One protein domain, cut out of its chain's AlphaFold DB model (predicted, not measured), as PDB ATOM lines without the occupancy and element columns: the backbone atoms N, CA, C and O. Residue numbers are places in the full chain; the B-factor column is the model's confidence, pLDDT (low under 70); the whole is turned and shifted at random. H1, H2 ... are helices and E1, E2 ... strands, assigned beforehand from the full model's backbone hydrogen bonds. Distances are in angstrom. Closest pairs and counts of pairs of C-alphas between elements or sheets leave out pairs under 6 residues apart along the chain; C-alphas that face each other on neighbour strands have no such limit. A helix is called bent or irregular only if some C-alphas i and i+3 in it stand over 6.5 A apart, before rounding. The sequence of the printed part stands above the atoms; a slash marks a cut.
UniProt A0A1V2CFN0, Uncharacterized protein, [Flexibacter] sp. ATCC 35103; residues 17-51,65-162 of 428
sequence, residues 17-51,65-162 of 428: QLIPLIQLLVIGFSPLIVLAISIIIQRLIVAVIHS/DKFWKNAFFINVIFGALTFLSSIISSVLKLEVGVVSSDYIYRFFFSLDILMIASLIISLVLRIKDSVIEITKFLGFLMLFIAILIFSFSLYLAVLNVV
ATOM      1  N   GLN A  17     171.026 121.769 238.399       52.16
ATOM      2  CA  GLN A  17     169.792 122.388 238.862       52.16
ATOM      3  C   GLN A  17     169.593 123.681 238.077       52.16
ATOM      4  O   GLN A  17     170.259 124.694 238.310       52.16
ATOM      5  N   LEU A  18     168.673 123.632 237.114       55.59
ATOM      6  CA  LEU A  18     168.170 124.821 236.445       55.59
ATOM      7  C   LEU A  18     167.643 125.778 237.507       55.59
ATOM      8  O   LEU A  18     166.735 125.428 238.265       55.59
ATOM      9  N   ILE A  19     168.195 126.992 237.557       58.62
ATOM     10  CA  ILE A  19     167.689 128.009 238.470       58.62
ATOM     11  C   ILE A  19     166.278 128.380 237.993       58.62
ATOM     12  O   ILE A  19     166.127 128.935 236.899       58.62
ATOM     13  N   PRO A  20     165.222 128.144 238.792       65.44
ATOM     14  CA  PRO A  20     163.885 128.597 238.455       65.44
ATOM     15  C   PRO A  20     163.885 130.106 238.221       65.44
ATOM     16  O   PRO A  20     164.506 130.861 238.968       65.44
ATOM     17  N   LEU A  21     163.111 130.563 237.237       62.00
ATOM     18  CA  LEU A  21     162.987 131.973 236.847       62.00
ATOM     19  C   LEU A  21     162.886 132.941 238.042       62.00
ATOM     20  O   LEU A  21     163.534 133.984 238.080       62.00
ATOM     21  N   ILE A  22     162.079 132.581 239.041       69.38
ATOM     22  CA  ILE A  22     161.867 133.389 240.247       69.38
ATOM     23  C   ILE A  22     163.163 133.520 241.051       69.38
ATOM     24  O   ILE A  22     163.491 134.613 241.504       69.38
ATOM     25  N   GLN A  23     163.916 132.432 241.207       66.56
ATOM     26  CA  GLN A  23     165.193 132.451 241.910       66.56
ATOM     27  C   GLN A  23     166.218 133.285 241.136       66.56
ATOM     28  O   GLN A  23     166.855 134.140 241.739       66.56
ATOM     29  N   LEU A  24     166.303 133.149 239.807       66.56
ATOM     30  CA  LEU A  24     167.204 133.946 238.961       66.56
ATOM     31  C   LEU A  24     166.931 135.456 239.084       66.56
ATOM     32  O   LEU A  24     167.857 136.264 239.193       66.56
ATOM     33  N   LEU A  25     165.656 135.847 239.121       71.12
ATOM     34  CA  LEU A  25     165.257 137.239 239.334       71.12
ATOM     35  C   LEU A  25     165.599 137.725 240.748       71.12
ATOM     36  O   LEU A  25     166.096 138.841 240.894       71.12
ATOM     37  N   VAL A  26     165.397 136.895 241.777       73.38
ATOM     38  CA  VAL A  26     165.772 137.209 243.168       73.38
ATOM     39  C   VAL A  26     167.286 137.365 243.314       73.38
ATOM     40  O   VAL A  26     167.738 138.306 243.959       73.38
ATOM     41  N   ILE A  27     168.071 136.503 242.668       68.94
ATOM     42  CA  ILE A  27     169.538 136.563 242.644       68.94
ATOM     43  C   ILE A  27     169.995 137.855 241.967       68.94
ATOM     44  O   ILE A  27     170.776 138.604 242.548       68.94
ATOM     45  N   GLY A  28     169.451 138.173 240.789       68.62
ATOM     46  CA  GLY A  28     169.770 139.416 240.083       68.62
ATOM     47  C   GLY A  28     169.390 140.674 240.872       68.62
ATOM     48  O   GLY A  28     170.096 141.678 240.798       68.62
ATOM     49  N   PHE A  29     168.309 140.608 241.657       75.81
ATOM     50  CA  PHE A  29     167.816 141.708 242.490       75.81
ATOM     51  C   PHE A  29     168.496 141.793 243.868       75.81
ATOM     52  O   PHE A  29     168.446 142.831 244.529       75.81
ATOM     53  N   SER A  30     169.164 140.729 244.311       73.12
ATOM     54  CA  SER A  30     169.740 140.616 245.653       73.12
ATOM     55  C   SER A  30     170.717 141.731 246.054       73.12
ATOM     56  O   SER A  30     170.609 142.182 247.199       73.12
ATOM     57  N   PRO A  31     171.581 142.290 245.175       71.12
ATOM     58  CA  PRO A  31     172.467 143.378 245.588       71.12
ATOM     59  C   PRO A  31     171.675 144.650 245.929       71.12
ATOM     60  O   PRO A  31     172.062 145.416 246.811       71.12
ATOM     61  N   LEU A  32     170.515 144.852 245.286       76.31
ATOM     62  CA  LEU A  32     169.600 145.956 245.585       76.31
ATOM     63  C   LEU A  32     168.824 145.721 246.891       76.31
ATOM     64  O   LEU A  32     168.573 146.678 247.622       76.31
ATOM     65  N   ILE A  33     168.494 144.466 247.226       77.62
ATOM     66  CA  ILE A  33     167.871 144.109 248.515       77.62
ATOM     67  C   ILE A  33     168.831 144.405 249.670       77.62
ATOM     68  O   ILE A  33     168.453 145.083 250.627       77.62
ATOM     69  N   VAL A  34     170.080 143.940 249.573       74.00
ATOM     70  CA  VAL A  34     171.119 144.180 250.592       74.00
ATOM     71  C   VAL A  34     171.332 145.681 250.796       74.00
ATOM     72  O   VAL A  34     171.449 146.165 251.926       74.00
ATOM     73  N   LEU A  35     171.289 146.444 249.707       74.06
ATOM     74  CA  LEU A  35     171.390 147.894 249.734       74.06
ATOM     75  C   LEU A  35     170.175 148.561 250.400       74.06
ATOM     76  O   LEU A  35     170.353 149.458 251.225       74.06
ATOM     77  N   ALA A  36     168.951 148.112 250.115       77.75
ATOM     78  CA  ALA A  36     167.749 148.615 250.779       77.75
ATOM     79  C   ALA A  36     167.788 148.363 252.297       77.75
ATOM     80  O   ALA A  36     167.501 149.270 253.082       77.75
ATOM     81  N   ILE A  37     168.219 147.167 252.713       78.94
ATOM     82  CA  ILE A  37     168.412 146.813 254.125       78.94
ATOM     83  C   ILE A  37     169.464 147.728 254.766       78.94
ATOM     84  O   ILE A  37     169.236 148.260 255.851       78.94
ATOM     85  N   SER A  38     170.573 147.985 254.072       76.31
ATOM     86  CA  SER A  38     171.645 148.865 254.554       76.31
ATOM     87  C   SER A  38     171.159 150.301 254.794       76.31
ATOM     88  O   SER A  38     171.475 150.894 255.825       76.31
ATOM     89  N   ILE A  39     170.325 150.848 253.898       78.12
ATOM     90  CA  ILE A  39     169.705 152.175 254.075       78.12
ATOM     91  C   ILE A  39     168.779 152.187 255.294       78.12
ATOM     92  O   ILE A  39     168.798 153.142 256.074       78.12
ATOM     93  N   ILE A  40     167.958 151.146 255.462       78.44
ATOM     94  CA  ILE A  40     167.028 151.041 256.591       78.44
ATOM     95  C   ILE A  40     167.803 150.989 257.910       78.44
ATOM     96  O   ILE A  40     167.491 151.756 258.819       78.44
ATOM     97  N   ILE A  41     168.847 150.158 257.998       74.94
ATOM     98  CA  ILE A  41     169.717 150.061 259.178       74.94
ATOM     99  C   ILE A  41     170.370 151.412 259.471       74.94
ATOM    100  O   ILE A  41     170.320 151.877 260.607       74.94
ATOM    101  N   GLN A  42     170.919 152.086 258.458       75.44
ATOM    102  CA  GLN A  42     171.525 153.406 258.632       75.44
ATOM    103  C   GLN A  42     170.516 154.424 259.183       75.44
ATOM    104  O   GLN A  42     170.828 155.165 260.113       75.44
ATOM    105  N   ARG A  43     169.291 154.456 258.644       74.25
ATOM    106  CA  ARG A  43     168.223 155.345 259.127       74.25
ATOM    107  C   ARG A  43     167.794 155.012 260.550       74.25
ATOM    108  O   ARG A  43     167.526 155.932 261.317       74.25
ATOM    109  N   LEU A  44     167.764 153.731 260.907       75.19
ATOM    110  CA  LEU A  44     167.409 153.267 262.242       75.19
ATOM    111  C   LEU A  44     168.490 153.646 263.263       75.19
ATOM    112  O   LEU A  44     168.159 154.195 264.308       75.19
ATOM    113  N   ILE A  45     169.772 153.470 262.927       74.44
ATOM    114  CA  ILE A  45     170.905 153.929 263.747       74.44
ATOM    115  C   ILE A  45     170.820 155.442 263.975       74.44
ATOM    116  O   ILE A  45     170.915 155.899 265.110       74.44
ATOM    117  N   VAL A  46     170.588 156.221 262.914       69.56
ATOM    118  CA  VAL A  46     170.428 157.678 263.025       69.56
ATOM    119  C   VAL A  46     169.241 158.029 263.923       69.56
ATOM    120  O   VAL A  46     169.396 158.875 264.795       69.56
ATOM    121  N   ALA A  47     168.091 157.370 263.763       70.44
ATOM    122  CA  ALA A  47     166.903 157.615 264.578       70.44
ATOM    123  C   ALA A  47     167.120 157.290 266.068       70.44
ATOM    124  O   ALA A  47     166.680 158.060 266.915       70.44
ATOM    125  N   VAL A  48     167.832 156.203 266.387       74.88
ATOM    126  CA  VAL A  48     168.191 155.828 267.769       74.88
ATOM    127  C   VAL A  48     169.162 156.839 268.380       74.88
ATOM    128  O   VAL A  48     168.965 157.290 269.503       74.88
ATOM    129  N   ILE A  49     170.178 157.265 267.626       69.06
ATOM    130  CA  ILE A  49     171.119 158.296 268.087       69.06
ATOM    131  C   ILE A  49     170.397 159.636 268.305       69.06
ATOM    132  O   ILE A  49     170.682 160.339 269.269       69.06
ATOM    133  N   HIS A  50     169.435 159.982 267.443       66.44
ATOM    134  CA  HIS A  50     168.643 161.212 267.568       66.44
ATOM    135  C   HIS A  50     167.570 161.135 268.662       66.44
ATOM    136  O   HIS A  50     167.102 162.177 269.107       66.44
ATOM    137  N   SER A  51     167.166 159.940 269.110       66.50
ATOM    138  CA  SER A  51     166.240 159.811 270.243       66.50
ATOM    139  C   SER A  51     166.895 160.113 271.596       66.50
ATOM    140  O   SER A  51     166.186 160.456 272.537       66.50
ATOM    141  N   ASP A  65     179.864 161.984 253.333       75.81
ATOM    142  CA  ASP A  65     181.144 161.988 252.615       75.81
ATOM    143  C   ASP A  65     180.913 161.491 251.177       75.81
ATOM    144  O   ASP A  65     180.282 160.453 250.937       75.81
ATOM    145  N   LYS A  66     181.437 162.246 250.208       78.50
ATOM    146  CA  LYS A  66     181.381 161.933 248.777       78.50
ATOM    147  C   LYS A  66     181.913 160.524 248.489       78.50
ATOM    148  O   LYS A  66     181.424 159.878 247.567       78.50
ATOM    149  N   PHE A  67     182.846 160.027 249.307       80.38
ATOM    150  CA  PHE A  67     183.315 158.641 249.271       80.38
ATOM    151  C   PHE A  67     182.177 157.626 249.460       80.38
ATOM    152  O   PHE A  67     181.956 156.786 248.589       80.38
ATOM    153  N   TRP A  68     181.417 157.731 250.556       80.12
ATOM    154  CA  TRP A  68     180.321 156.806 250.863       80.12
ATOM    155  C   TRP A  68     179.197 156.904 249.838       80.12
ATOM    156  O   TRP A  68     178.634 155.890 249.429       80.12
ATOM    157  N   LYS A  69     178.919 158.124 249.359       81.88
ATOM    158  CA  LYS A  69     177.963 158.351 248.272       81.88
ATOM    159  C   LYS A  69     178.390 157.627 246.991       81.88
ATOM    160  O   LYS A  69     177.562 156.968 246.368       81.88
ATOM    161  N   ASN A  70     179.661 157.721 246.606       83.06
ATOM    162  CA  ASN A  70     180.174 157.038 245.419       83.06
ATOM    163  C   ASN A  70     180.103 155.512 245.575       83.06
ATOM    164  O   ASN A  70     179.601 154.853 244.665       83.06
ATOM    165  N   ALA A  71     180.505 154.964 246.726       84.69
ATOM    166  CA  ALA A  71     180.511 153.514 246.968       84.69
ATOM    167  C   ALA A  71     179.105 152.938 246.870       84.69
ATOM    168  O   ALA A  71     178.867 151.925 246.212       84.69
ATOM    169  N   PHE A  72     178.152 153.664 247.449       83.06
ATOM    170  CA  PHE A  72     176.740 153.365 247.331       83.06
ATOM    171  C   PHE A  72     176.278 153.338 245.868       83.06
ATOM    172  O   PHE A  72     175.723 152.335 245.427       83.06
ATOM    173  N   PHE A  73     176.540 154.391 245.084       83.19
ATOM    174  CA  PHE A  73     176.112 154.433 243.681       83.19
ATOM    175  C   PHE A  73     176.759 153.346 242.823       83.19
ATOM    176  O   PHE A  73     176.101 152.807 241.938       83.19
ATOM    177  N   ILE A  74     178.014 152.987 243.085       86.00
ATOM    178  CA  ILE A  74     178.698 151.914 242.355       86.00
ATOM    179  C   ILE A  74     178.035 150.560 242.632       86.00
ATOM    180  O   ILE A  74     177.779 149.815 241.689       86.00
ATOM    181  N   ASN A  75     177.657 150.278 243.883       83.38
ATOM    182  CA  ASN A  75     176.873 149.083 244.216       83.38
ATOM    183  C   ASN A  75     175.483 149.087 243.569       83.38
ATOM    184  O   ASN A  75     175.035 148.045 243.096       83.38
ATOM    185  N   VAL A  76     174.813 150.246 243.484       84.44
ATOM    186  CA  VAL A  76     173.547 150.369 242.735       84.44
ATOM    187  C   VAL A  76     173.755 150.012 241.266       84.44
ATOM    188  O   VAL A  76     172.935 149.298 240.699       84.44
ATOM    189  N   ILE A  77     174.839 150.485 240.644       85.31
ATOM    190  CA  ILE A  77     175.143 150.178 239.243       85.31
ATOM    191  C   ILE A  77     175.420 148.680 239.073       85.31
ATOM    192  O   ILE A  77     174.872 148.082 238.149       85.31
ATOM    193  N   PHE A  78     176.196 148.057 239.967       82.19
ATOM    194  CA  PHE A  78     176.389 146.604 239.952       82.19
ATOM    195  C   PHE A  78     175.054 145.857 240.060       82.19
ATOM    196  O   PHE A  78     174.753 145.043 239.192       82.19
ATOM    197  N   GLY A  79     174.220 146.193 241.048       80.88
ATOM    198  CA  GLY A  79     172.908 145.571 241.245       80.88
ATOM    199  C   GLY A  79     171.934 145.787 240.082       80.88
ATOM    200  O   GLY A  79     171.180 144.890 239.714       80.88
ATOM    201  N   ALA A  80     171.958 146.967 239.461       83.81
ATOM    202  CA  ALA A  80     171.135 147.261 238.294       83.81
ATOM    203  C   ALA A  80     171.577 146.450 237.071       83.81
ATOM    204  O   ALA A  80     170.728 145.963 236.328       83.81
ATOM    205  N   LEU A  81     172.887 146.275 236.870       82.12
ATOM    206  CA  LEU A  81     173.415 145.449 235.786       82.12
ATOM    207  C   LEU A  81     173.120 143.964 236.009       82.12
ATOM    208  O   LEU A  81     172.692 143.304 235.069       82.12
ATOM    209  N   THR A  82     173.279 143.439 237.229       77.56
ATOM    210  CA  THR A  82     172.939 142.036 237.534       77.56
ATOM    211  C   THR A  82     171.450 141.763 237.345       77.56
ATOM    212  O   THR A  82     171.078 140.732 236.788       77.56
ATOM    213  N   PHE A  83     170.592 142.705 237.742       81.12
ATOM    214  CA  PHE A  83     169.148 142.610 237.543       81.12
ATOM    215  C   PHE A  83     168.741 142.740 236.069       81.12
ATOM    216  O   PHE A  83     167.882 142.007 235.587       81.12
ATOM    217  N   LEU A  84     169.367 143.650 235.319       81.50
ATOM    218  CA  LEU A  84     169.101 143.780 233.889       81.50
ATOM    219  C   LEU A  84     169.513 142.508 233.142       81.50
ATOM    220  O   LEU A  84     168.763 142.032 232.294       81.50
ATOM    221  N   SER A  85     170.662 141.929 233.493       73.62
ATOM    222  CA  SER A  85     171.112 140.650 232.945       73.62
ATOM    223  C   SER A  85     170.134 139.520 233.265       73.62
ATOM    224  O   SER A  85     169.803 138.758 232.364       73.62
ATOM    225  N   SER A  86     169.587 139.439 234.487       72.25
ATOM    226  CA  SER A  86     168.592 138.405 234.816       72.25
ATOM    227  C   SER A  86     167.277 138.580 234.047       72.25
ATOM    228  O   SER A  86     166.707 137.587 233.590       72.25
ATOM    229  N   ILE A  87     166.819 139.818 233.819       75.38
ATOM    230  CA  ILE A  87     165.669 140.102 232.941       75.38
ATOM    231  C   ILE A  87     165.966 139.680 231.503       75.38
ATOM    232  O   ILE A  87     165.128 139.034 230.879       75.38
ATOM    233  N   ILE A  88     167.137 140.033 230.966       72.44
ATOM    234  CA  ILE A  88     167.529 139.675 229.597       72.44
ATOM    235  C   ILE A  88     167.557 138.153 229.443       72.44
ATOM    236  O   ILE A  88     166.921 137.637 228.525       72.44
ATOM    237  N   SER A  89     168.192 137.432 230.370       63.47
ATOM    238  CA  SER A  89     168.198 135.966 230.379       63.47
ATOM    239  C   SER A  89     166.784 135.388 230.445       63.47
ATOM    240  O   SER A  89     166.468 134.455 229.715       63.47
ATOM    241  N   SER A  90     165.898 135.995 231.236       64.00
ATOM    242  CA  SER A  90     164.493 135.584 231.343       64.00
ATOM    243  C   SER A  90     163.710 135.781 230.040       64.00
ATOM    244  O   SER A  90     162.965 134.899 229.618       64.00
ATOM    245  N   VAL A  91     163.865 136.940 229.389       70.56
ATOM    246  CA  VAL A  91     163.171 137.283 228.134       70.56
ATOM    247  C   VAL A  91     163.669 136.417 226.981       70.56
ATOM    248  O   VAL A  91     162.873 135.981 226.151       70.56
ATOM    249  N   LEU A  92     164.974 136.143 226.949       66.50
ATOM    250  CA  LEU A  92     165.609 135.282 225.955       66.50
ATOM    251  C   LEU A  92     165.433 133.783 226.250       66.50
ATOM    252  O   LEU A  92     165.879 132.973 225.446       66.50
ATOM    253  N   LYS A  93     164.767 133.419 227.359       61.75
ATOM    254  CA  LYS A  93     164.602 132.035 227.835       61.75
ATOM    255  C   LYS A  93     165.934 131.280 227.929       61.75
ATOM    256  O   LYS A  93     166.013 130.113 227.568       61.75
ATOM    257  N   LEU A  94     166.975 131.965 228.394       55.56
ATOM    258  CA  LEU A  94     168.269 131.345 228.642       55.56
ATOM    259  C   LEU A  94     168.175 130.466 229.884       55.56
ATOM    260  O   LEU A  94     167.809 130.940 230.962       55.56
ATOM    261  N   GLU A  95     168.529 129.200 229.723       50.28
ATOM    262  CA  GLU A  95     168.649 128.252 230.819       50.28
ATOM    263  C   GLU A  95     169.967 128.510 231.558       50.28
ATOM    264  O   GLU A  95     171.055 128.385 231.000       50.28
ATOM    265  N   VAL A  96     169.861 128.964 232.811       56.94
ATOM    266  CA  VAL A  96     171.012 129.257 233.673       56.94
ATOM    267  C   VAL A  96     171.114 128.150 234.713       56.94
ATOM    268  O   VAL A  96     170.238 128.009 235.570       56.94
ATOM    269  N   GLY A  97     172.177 127.360 234.606       54.25
ATOM    270  CA  GLY A  97     172.463 126.228 235.477       54.25
ATOM    271  C   GLY A  97     173.485 126.540 236.566       54.25
ATOM    272  O   GLY A  97     174.370 127.375 236.376       54.25
ATOM    273  N   VAL A  98     173.378 125.842 237.697       56.19
ATOM    274  CA  VAL A  98     174.362 125.866 238.789       56.19
ATOM    275  C   VAL A  98     174.699 124.433 239.188       56.19
ATOM    276  O   VAL A  98     173.811 123.586 239.268       56.19
ATOM    277  N   VAL A  99     175.980 124.176 239.456       49.66
ATOM    278  CA  VAL A  99     176.478 122.880 239.933       49.66
ATOM    279  C   VAL A  99     176.501 122.866 241.472       49.66
ATOM    280  O   VAL A  99     177.180 123.696 242.076       49.66
ATOM    281  N   SER A 100     175.769 121.913 242.062       53.94
ATOM    282  CA  SER A 100     175.884 121.388 243.442       53.94
ATOM    283  C   SER A 100     175.761 122.347 244.659       53.94
ATOM    284  O   SER A 100     175.381 123.516 244.562       53.94
ATOM    285  N   SER A 101     175.977 121.781 245.860       52.53
ATOM    286  CA  SER A 101     175.573 122.247 247.204       52.53
ATOM    287  C   SER A 101     176.193 123.558 247.700       52.53
ATOM    288  O   SER A 101     175.711 124.120 248.685       52.53
ATOM    289  N   ASP A 102     177.217 124.076 247.020       59.38
ATOM    290  CA  ASP A 102     178.012 125.220 247.493       59.38
ATOM    291  C   ASP A 102     177.624 126.553 246.836       59.38
ATOM    292  O   ASP A 102     178.256 127.591 247.065       59.38
ATOM    293  N   TYR A 103     176.544 126.553 246.052       65.38
ATOM    294  CA  TYR A 103     176.003 127.733 245.375       65.38
ATOM    295  C   TYR A 103     175.860 128.954 246.295       65.38
ATOM    296  O   TYR A 103     176.235 130.069 245.932       65.38
ATOM    297  N   ILE A 104     175.346 128.741 247.509       67.44
ATOM    298  CA  ILE A 104     175.097 129.812 248.478       67.44
ATOM    299  C   ILE A 104     176.412 130.495 248.881       67.44
ATOM    300  O   ILE A 104     176.475 131.724 248.922       67.44
ATOM    301  N   TYR A 105     177.475 129.724 249.124       71.69
ATOM    302  CA  TYR A 105     178.785 130.263 249.496       71.69
ATOM    303  C   TYR A 105     179.422 131.047 248.350       71.69
ATOM    304  O   TYR A 105     179.913 132.156 248.562       71.69
ATOM    305  N   ARG A 106     179.352 130.520 247.123       72.06
ATOM    306  CA  ARG A 106     179.859 131.207 245.925       72.06
ATOM    307  C   ARG A 106     179.108 132.508 245.664       72.06
ATOM    308  O   ARG A 106     179.717 133.535 245.378       72.06
ATOM    309  N   PHE A 107     177.793 132.497 245.843       75.44
ATOM    310  CA  PHE A 107     176.967 133.690 245.729       75.44
ATOM    311  C   PHE A 107     177.359 134.774 246.750       75.44
ATOM    312  O   PHE A 107     177.551 135.931 246.364       75.44
ATOM    313  N   PHE A 108     177.544 134.417 248.026       76.56
ATOM    314  CA  PHE A 108     177.989 135.376 249.045       76.56
ATOM    315  C   PHE A 108     179.399 135.909 248.769       76.56
ATOM    316  O   PHE A 108     179.615 137.116 248.847       76.56
ATOM    317  N   PHE A 109     180.322 135.052 248.335       79.88
ATOM    318  CA  PHE A 109     181.667 135.476 247.955       79.88
ATOM    319  C   PHE A 109     181.658 136.479 246.787       79.88
ATOM    320  O   PHE A 109     182.386 137.472 246.797       79.88
ATOM    321  N   SER A 110     180.781 136.287 245.798       81.25
ATOM    322  CA  SER A 110     180.609 137.250 244.706       81.25
ATOM    323  C   SER A 110     180.037 138.589 245.172       81.25
ATOM    324  O   SER A 110     180.451 139.633 244.664       81.25
ATOM    325  N   LEU A 111     179.126 138.593 246.151       81.19
ATOM    326  CA  LEU A 111     178.660 139.837 246.771       81.19
ATOM    327  C   LEU A 111     179.802 140.568 247.490       81.19
ATOM    328  O   LEU A 111     179.917 141.788 247.346       81.19
ATOM    329  N   ASP A 112     180.672 139.839 248.192       83.31
ATOM    330  CA  ASP A 112     181.825 140.413 248.891       83.31
ATOM    331  C   ASP A 112     182.814 141.066 247.917       83.31
ATOM    332  O   ASP A 112     183.248 142.200 248.143       83.31
ATOM    333  N   ILE A 113     183.108 140.414 246.783       86.25
ATOM    334  CA  ILE A 113     183.946 140.983 245.712       86.25
ATOM    335  C   ILE A 113     183.375 142.322 245.233       86.25
ATOM    336  O   ILE A 113     184.106 143.312 245.140       86.25
ATOM    337  N   LEU A 114     182.071 142.375 244.940       86.75
ATOM    338  CA  LEU A 114     181.422 143.588 244.436       86.75
ATOM    339  C   LEU A 114     181.417 144.709 245.483       86.75
ATOM    340  O   LEU A 114     181.697 145.866 245.148       86.75
ATOM    341  N   MET A 115     181.180 144.374 246.757       84.56
ATOM    342  CA  MET A 115     181.259 145.343 247.850       84.56
ATOM    343  C   MET A 115     182.670 145.913 247.995       84.56
ATOM    344  O   MET A 115     182.830 147.136 248.023       84.56
ATOM    345  N   ILE A 116     183.701 145.067 248.032       88.25
ATOM    346  CA  ILE A 116     185.098 145.508 248.146       88.25
ATOM    347  C   ILE A 116     185.477 146.382 246.943       88.25
ATOM    348  O   ILE A 116     186.033 147.471 247.115       88.25
ATOM    349  N   ALA A 117     185.106 145.966 245.731       91.19
ATOM    350  CA  ALA A 117     185.348 146.734 244.516       91.19
ATOM    351  C   ALA A 117     184.711 148.128 244.578       91.19
ATOM    352  O   ALA A 117     185.351 149.117 244.215       91.19
ATOM    353  N   SER A 118     183.484 148.243 245.097       90.50
ATOM    354  CA  SER A 118     182.806 149.534 245.249       90.50
ATOM    355  C   SER A 118     183.573 150.511 246.149       90.50
ATOM    356  O   SER A 118     183.645 151.709 245.847       90.50
ATOM    357  N   LEU A 119     184.208 150.009 247.215       90.44
ATOM    358  CA  LEU A 119     185.019 150.807 248.136       90.44
ATOM    359  C   LEU A 119     186.313 151.270 247.462       90.44
ATOM    360  O   LEU A 119     186.663 152.449 247.538       90.44
ATOM    361  N   ILE A 120     186.986 150.366 246.746       90.00
ATOM    362  CA  ILE A 120     188.224 150.674 246.020       90.00
ATOM    363  C   ILE A 120     187.955 151.710 244.924       90.00
ATOM    364  O   ILE A 120     188.655 152.719 244.839       90.00
ATOM    365  N   ILE A 121     186.912 151.521 244.112       90.94
ATOM    366  CA  ILE A 121     186.546 152.468 243.050       90.94
ATOM    367  C   ILE A 121     186.214 153.839 243.655       90.94
ATOM    368  O   ILE A 121     186.615 154.871 243.119       90.94
ATOM    369  N   SER A 122     185.546 153.876 244.806       88.00
ATOM    370  CA  SER A 122     185.235 155.134 245.495       88.00
ATOM    371  C   SER A 122     186.469 155.856 246.002       88.00
ATOM    372  O   SER A 122     186.528 157.086 245.936       88.00
ATOM    373  N   LEU A 123     187.471 155.107 246.461       88.50
ATOM    374  CA  LEU A 123     188.767 155.654 246.841       88.50
ATOM    375  C   LEU A 123     189.476 156.248 245.618       88.50
ATOM    376  O   LEU A 123     189.940 157.385 245.667       88.50
ATOM    377  N   VAL A 124     189.484 155.523 244.498       89.25
ATOM    378  CA  VAL A 124     190.060 155.979 243.222       89.25
ATOM    379  C   VAL A 124     189.369 157.253 242.726       89.25
ATOM    380  O   VAL A 124     190.042 158.202 242.327       89.25
ATOM    381  N   LEU A 125     188.038 157.327 242.807       88.19
ATOM    382  CA  LEU A 125     187.275 158.525 242.442       88.19
ATOM    383  C   LEU A 125     187.527 159.701 243.395       88.19
ATOM    384  O   LEU A 125     187.534 160.849 242.956       88.19
ATOM    385  N   ARG A 126     187.779 159.439 244.680       86.88
ATOM    386  CA  ARG A 126     188.181 160.480 245.634       86.88
ATOM    387  C   ARG A 126     189.567 161.031 245.298       86.88
ATOM    388  O   ARG A 126     189.740 162.244 245.267       86.88
ATOM    389  N   ILE A 127     190.529 160.158 244.986       85.69
ATOM    390  CA  ILE A 127     191.874 160.570 244.555       85.69
ATOM    391  C   ILE A 127     191.794 161.351 243.241       85.69
ATOM    392  O   ILE A 127     192.430 162.393 243.111       85.69
ATOM    393  N   LYS A 128     190.966 160.904 242.287       89.62
ATOM    394  CA  LYS A 128     190.692 161.629 241.040       89.62
ATOM    395  C   LYS A 128     190.296 163.079 241.320       89.62
ATOM    396  O   LYS A 128     190.846 163.969 240.680       89.62
ATOM    397  N   ASP A 129     189.352 163.311 242.230       82.94
ATOM    398  CA  ASP A 129     188.868 164.660 242.534       82.94
ATOM    399  C   ASP A 129     189.978 165.562 243.093       82.94
ATOM    400  O   ASP A 129     190.043 166.731 242.731       82.94
ATOM    401  N   SER A 130     190.897 165.024 243.899       82.50
ATOM    402  CA  SER A 130     192.059 165.782 244.394       82.50
ATOM    403  C   SER A 130     193.109 166.046 243.312       82.50
ATOM    404  O   SER A 130     193.807 167.055 243.330       82.50
ATOM    405  N   VAL A 131     193.254 165.122 242.368       84.38
ATOM    406  CA  VAL A 131     194.351 165.128 241.398       84.38
ATOM    407  C   VAL A 131     193.989 165.856 240.100       84.38
ATOM    408  O   VAL A 131     194.865 166.413 239.435       84.38
ATOM    409  N   ILE A 132     192.705 165.908 239.743       84.19
ATOM    410  CA  ILE A 132     192.223 166.611 238.548       84.19
ATOM    411  C   ILE A 132     192.412 168.131 238.646       84.19
ATOM    412  O   ILE A 132     192.556 168.791 237.617       84.19
ATOM    413  N   GLU A 133     192.464 168.665 239.871       79.38
ATOM    414  CA  GLU A 133     192.821 170.060 240.156       79.38
ATOM    415  C   GLU A 133     194.285 170.361 239.799       79.38
ATOM    416  O   GLU A 133     194.609 171.482 239.415       79.38
ATOM    417  N   ILE A 134     195.156 169.346 239.859       80.88
ATOM    418  CA  ILE A 134     196.587 169.451 239.552       80.88
ATOM    419  C   ILE A 134     196.820 169.208 238.057       80.88
ATOM    420  O   ILE A 134     197.432 170.029 237.375       80.88
ATOM    421  N   THR A 135     196.326 168.087 237.517       89.19
ATOM    422  CA  THR A 135     196.424 167.771 236.083       89.19
ATOM    423  C   THR A 135     195.201 167.009 235.571       89.19
ATOM    424  O   THR A 135     194.831 165.941 236.064       89.19
ATOM    425  N   LYS A 136     194.606 167.512 234.481       84.38
ATOM    426  CA  LYS A 136     193.450 166.871 233.825       84.38
ATOM    427  C   LYS A 136     193.758 165.455 233.325       84.38
ATOM    428  O   LYS A 136     192.889 164.590 233.386       84.38
ATOM    429  N   PHE A 137     194.988 165.218 232.861       86.62
ATOM    430  CA  PHE A 137     195.435 163.906 232.387       86.62
ATOM    431  C   PHE A 137     195.426 162.854 233.503       86.62
ATOM    432  O   PHE A 137     194.904 161.761 233.312       86.62
ATOM    433  N   LEU A 138     195.930 163.197 234.691       79.06
ATOM    434  CA  LEU A 138     195.979 162.257 235.807       79.06
ATOM    435  C   LEU A 138     194.572 161.992 236.376       79.06
ATOM    436  O   LEU A 138     194.252 160.859 236.718       79.06
ATOM    437  N   GLY A 139     193.678 162.988 236.347       85.19
ATOM    438  CA  GLY A 139     192.249 162.774 236.605       85.19
ATOM    439  C   GLY A 139     191.579 161.819 235.601       85.19
ATOM    440  O   GLY A 139     190.766 160.981 235.992       85.19
ATOM    441  N   PHE A 140     191.930 161.898 234.313       87.50
ATOM    442  CA  PHE A 140     191.453 160.943 233.305       87.50
ATOM    443  C   PHE A 140     191.988 159.526 233.561       87.50
ATOM    444  O   PHE A 140     191.220 158.568 233.502       87.50
ATOM    445  N   LEU A 141     193.268 159.389 233.922       89.25
ATOM    446  CA  LEU A 141     193.871 158.095 234.249       89.25
ATOM    447  C   LEU A 141     193.168 157.419 235.437       89.25
ATOM    448  O   LEU A 141     192.841 156.238 235.364       89.25
ATOM    449  N   MET A 142     192.863 158.170 236.499       87.31
ATOM    450  CA  MET A 142     192.132 157.632 237.652       87.31
ATOM    451  C   MET A 142     190.716 157.172 237.279       87.31
ATOM    452  O   MET A 142     190.246 156.149 237.773       87.31
ATOM    453  N   LEU A 143     190.040 157.885 236.372       89.31
ATOM    454  CA  LEU A 143     188.742 157.451 235.852       89.31
ATOM    455  C   LEU A 143     188.859 156.147 235.047       89.31
ATOM    456  O   LEU A 143     188.016 155.266 235.189       89.31
ATOM    457  N   PHE A 144     189.903 156.008 234.232       88.56
ATOM    458  CA  PHE A 144     190.156 154.789 233.469       88.56
ATOM    459  C   PHE A 144     190.428 153.585 234.384       88.56
ATOM    460  O   PHE A 144     189.825 152.529 234.207       88.56
ATOM    461  N   ILE A 145     191.251 153.762 235.422       89.69
ATOM    462  CA  ILE A 145     191.523 152.728 236.434       89.69
ATOM    463  C   ILE A 145     190.231 152.302 237.144       89.69
ATOM    464  O   ILE A 145     189.985 151.109 237.305       89.69
ATOM    465  N   ALA A 146     189.366 153.252 237.512       91.25
ATOM    466  CA  ALA A 146     188.062 152.951 238.104       91.25
ATOM    467  C   ALA A 146     187.188 152.070 237.189       91.25
ATOM    468  O   ALA A 146     186.559 151.127 237.668       91.25
ATOM    469  N   ILE A 147     187.178 152.336 235.877       90.38
ATOM    470  CA  ILE A 147     186.434 151.541 234.886       90.38
ATOM    471  C   ILE A 147     187.017 150.127 234.749       90.38
ATOM    472  O   ILE A 147     186.257 149.162 234.633       90.38
ATOM    473  N   LEU A 148     188.346 149.985 234.788       88.31
ATOM    474  CA  LEU A 148     189.004 148.677 234.754       88.31
ATOM    475  C   LEU A 148     188.664 147.843 235.989       88.31
ATOM    476  O   LEU A 148     188.237 146.700 235.843       88.31
ATOM    477  N   ILE A 149     188.776 148.426 237.188       89.62
ATOM    478  CA  ILE A 149     188.433 147.748 238.448       89.62
ATOM    479  C   ILE A 149     186.962 147.333 238.435       89.62
ATOM    480  O   ILE A 149     186.642 146.200 238.792       89.62
ATOM    481  N   PHE A 150     186.073 148.218 237.976       90.06
ATOM    482  CA  PHE A 150     184.650 147.921 237.839       90.06
ATOM    483  C   PHE A 150     184.403 146.714 236.926       90.06
ATOM    484  O   PHE A 150     183.723 145.767 237.317       90.06
ATOM    485  N   SER A 151     184.986 146.731 235.726       83.25
ATOM    486  CA  SER A 151     184.769 145.692 234.714       83.25
ATOM    487  C   SER A 151     185.358 144.346 235.139       83.25
ATOM    488  O   SER A 151     184.715 143.313 234.975       83.25
ATOM    489  N   PHE A 152     186.556 144.360 235.728       83.25
ATOM    490  CA  PHE A 152     187.241 143.158 236.196       83.25
ATOM    491  C   PHE A 152     186.535 142.521 237.398       83.25
ATOM    492  O   PHE A 152     186.337 141.310 237.427       83.25
ATOM    493  N   SER A 153     186.079 143.332 238.357       88.12
ATOM    494  CA  SER A 153     185.363 142.824 239.537       88.12
ATOM    495  C   SER A 153     184.008 142.230 239.163       88.12
ATOM    496  O   SER A 153     183.628 141.190 239.694       88.12
ATOM    497  N   LEU A 154     183.301 142.850 238.209       83.19
ATOM    498  CA  LEU A 154     182.059 142.298 237.666       83.19
ATOM    499  C   LEU A 154     182.307 140.957 236.965       83.19
ATOM    500  O   LEU A 154     181.555 140.013 237.184       83.19
ATOM    501  N   TYR A 155     183.369 140.864 236.162       80.69
ATOM    502  CA  TYR A 155     183.753 139.627 235.484       80.69
ATOM    503  C   TYR A 155     184.048 138.493 236.477       80.69
ATOM    504  O   TYR A 155     183.474 137.414 236.350       80.69
ATOM    505  N   LEU A 156     184.866 138.750 237.505       78.06
ATOM    506  CA  LEU A 156     185.181 137.759 238.541       78.06
ATOM    507  C   LEU A 156     183.943 137.322 239.331       78.06
ATOM    508  O   LEU A 156     183.746 136.129 239.553       78.06
ATOM    509  N   ALA A 157     183.088 138.270 239.725       78.75
ATOM    510  CA  ALA A 157     181.861 137.966 240.455       78.75
ATOM    511  C   ALA A 157     180.912 137.079 239.631       78.75
ATOM    512  O   ALA A 157     180.315 136.154 240.183       78.75
ATOM    513  N   VAL A 158     180.798 137.330 238.322       73.06
ATOM    514  CA  VAL A 158     179.983 136.518 237.403       73.06
ATOM    515  C   VAL A 158     180.583 135.128 237.208       73.06
ATOM    516  O   VAL A 158     179.850 134.155 237.343       73.06
ATOM    517  N   LEU A 159     181.890 135.020 236.954       69.25
ATOM    518  CA  LEU A 159     182.575 133.738 236.741       69.25
ATOM    519  C   LEU A 159     182.483 132.817 237.967       69.25
ATOM    520  O   LEU A 159     182.371 131.601 237.834       69.25
ATOM    521  N   ASN A 160     182.473 133.403 239.164       71.75
ATOM    522  CA  ASN A 160     182.337 132.667 240.414       71.75
ATOM    523  C   ASN A 160     180.906 132.131 240.666       71.75
ATOM    524  O   ASN A 160     180.761 131.049 241.233       71.75
ATOM    525  N   VAL A 161     179.852 132.842 240.232       65.44
ATOM    526  CA  VAL A 161     178.445 132.392 240.383       65.44
ATOM    527  C   VAL A 161     178.001 131.492 239.235       65.44
ATOM    528  O   VAL A 161     177.351 130.474 239.456       65.44
ATOM    529  N   VAL A 162     178.323 131.881 238.003       58.78
ATOM    530  CA  VAL A 162     177.917 131.188 236.784       58.78
ATOM    531  C   VAL A 162     179.128 130.420 236.291       58.78
ATOM    532  O   VAL A 162     179.938 130.924 235.515       58.78
TER     533      VAL A 162
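What this domain is: This is residues 17 to 51 and 65 to 162 of the 428 residues of an uncharacterized protein of [Flexibacter] sp. ATCC 35103 (UniProt A0A1V2CFN0). The longest helix, H1, is bent: its first arm, H1a, packs alongside H2, and in its second arm, H1b, residues 40 to 51 stick out free. H2 slants across H3, which pairs with H4 in a long, straight helical hairpin. The printed part has 133 residues, mostly helix, in the order H1, H2, E1, H3, H4. It is loose, with a radius of gyration of the C-alphas of 17.5 A, and spans 54 by 46 by 26 A.

How they stand to each other: Look first at H1, residues 21 to 51, assigned by its hydrogen bonds as one helix but bent: C-alphas 28 and 31 are 7.3 A apart, and its arms H1a, residues 21 to 28, and H1b, residues 31 to 51, stand at 55 degrees. H1a touches residues 79 to 90 of H2, residues 66 to 91, at a shallow tilt of 20 degrees, opposite ways; the closest C-alphas are those of Gly 28 and Phe 83, 4.1 A. H2 touches H3, residues 103 to 132, at a steep tilt of 45 degrees, with C-alphas 71 and 118 closest at 4.9 A. H3 and H4, residues 136 to 161, form a hairpin at 1 degree; C-alphas 132 and 139 are closest at 4.3 A. E1, residues 97 to 99, pairs with no named strand, but residues 17 to 18 pair antiparallel with its residues 97 to 98. In H1a, H1b, H2, H3 and H4 every O i to N i+4 pair is within hydrogen-bond range.

Where its parts are: Find C-alpha 21 at (162.987, 131.973, 236.847), where H1a begins. H1b covers 30.3 A, H2 37.0 A and H3 42.7 A. H4 runs 38.2 A to C-alpha 161 at (178.445, 132.392, 240.383).

The domain as a whole: The C-alphas of Gln 17 and Ile 134 are farthest apart, 54.2 A. Residues 52 to 64 are not printed, and C-alphas 51 and 65 stand 23.2 A apart across this cut. The links H2 to E1, E1 to H3 and H3 to H4 are tight. Mean pLDDT of the printed part is 76.8; residues under 70 include 17 to 24 and 92 to 104.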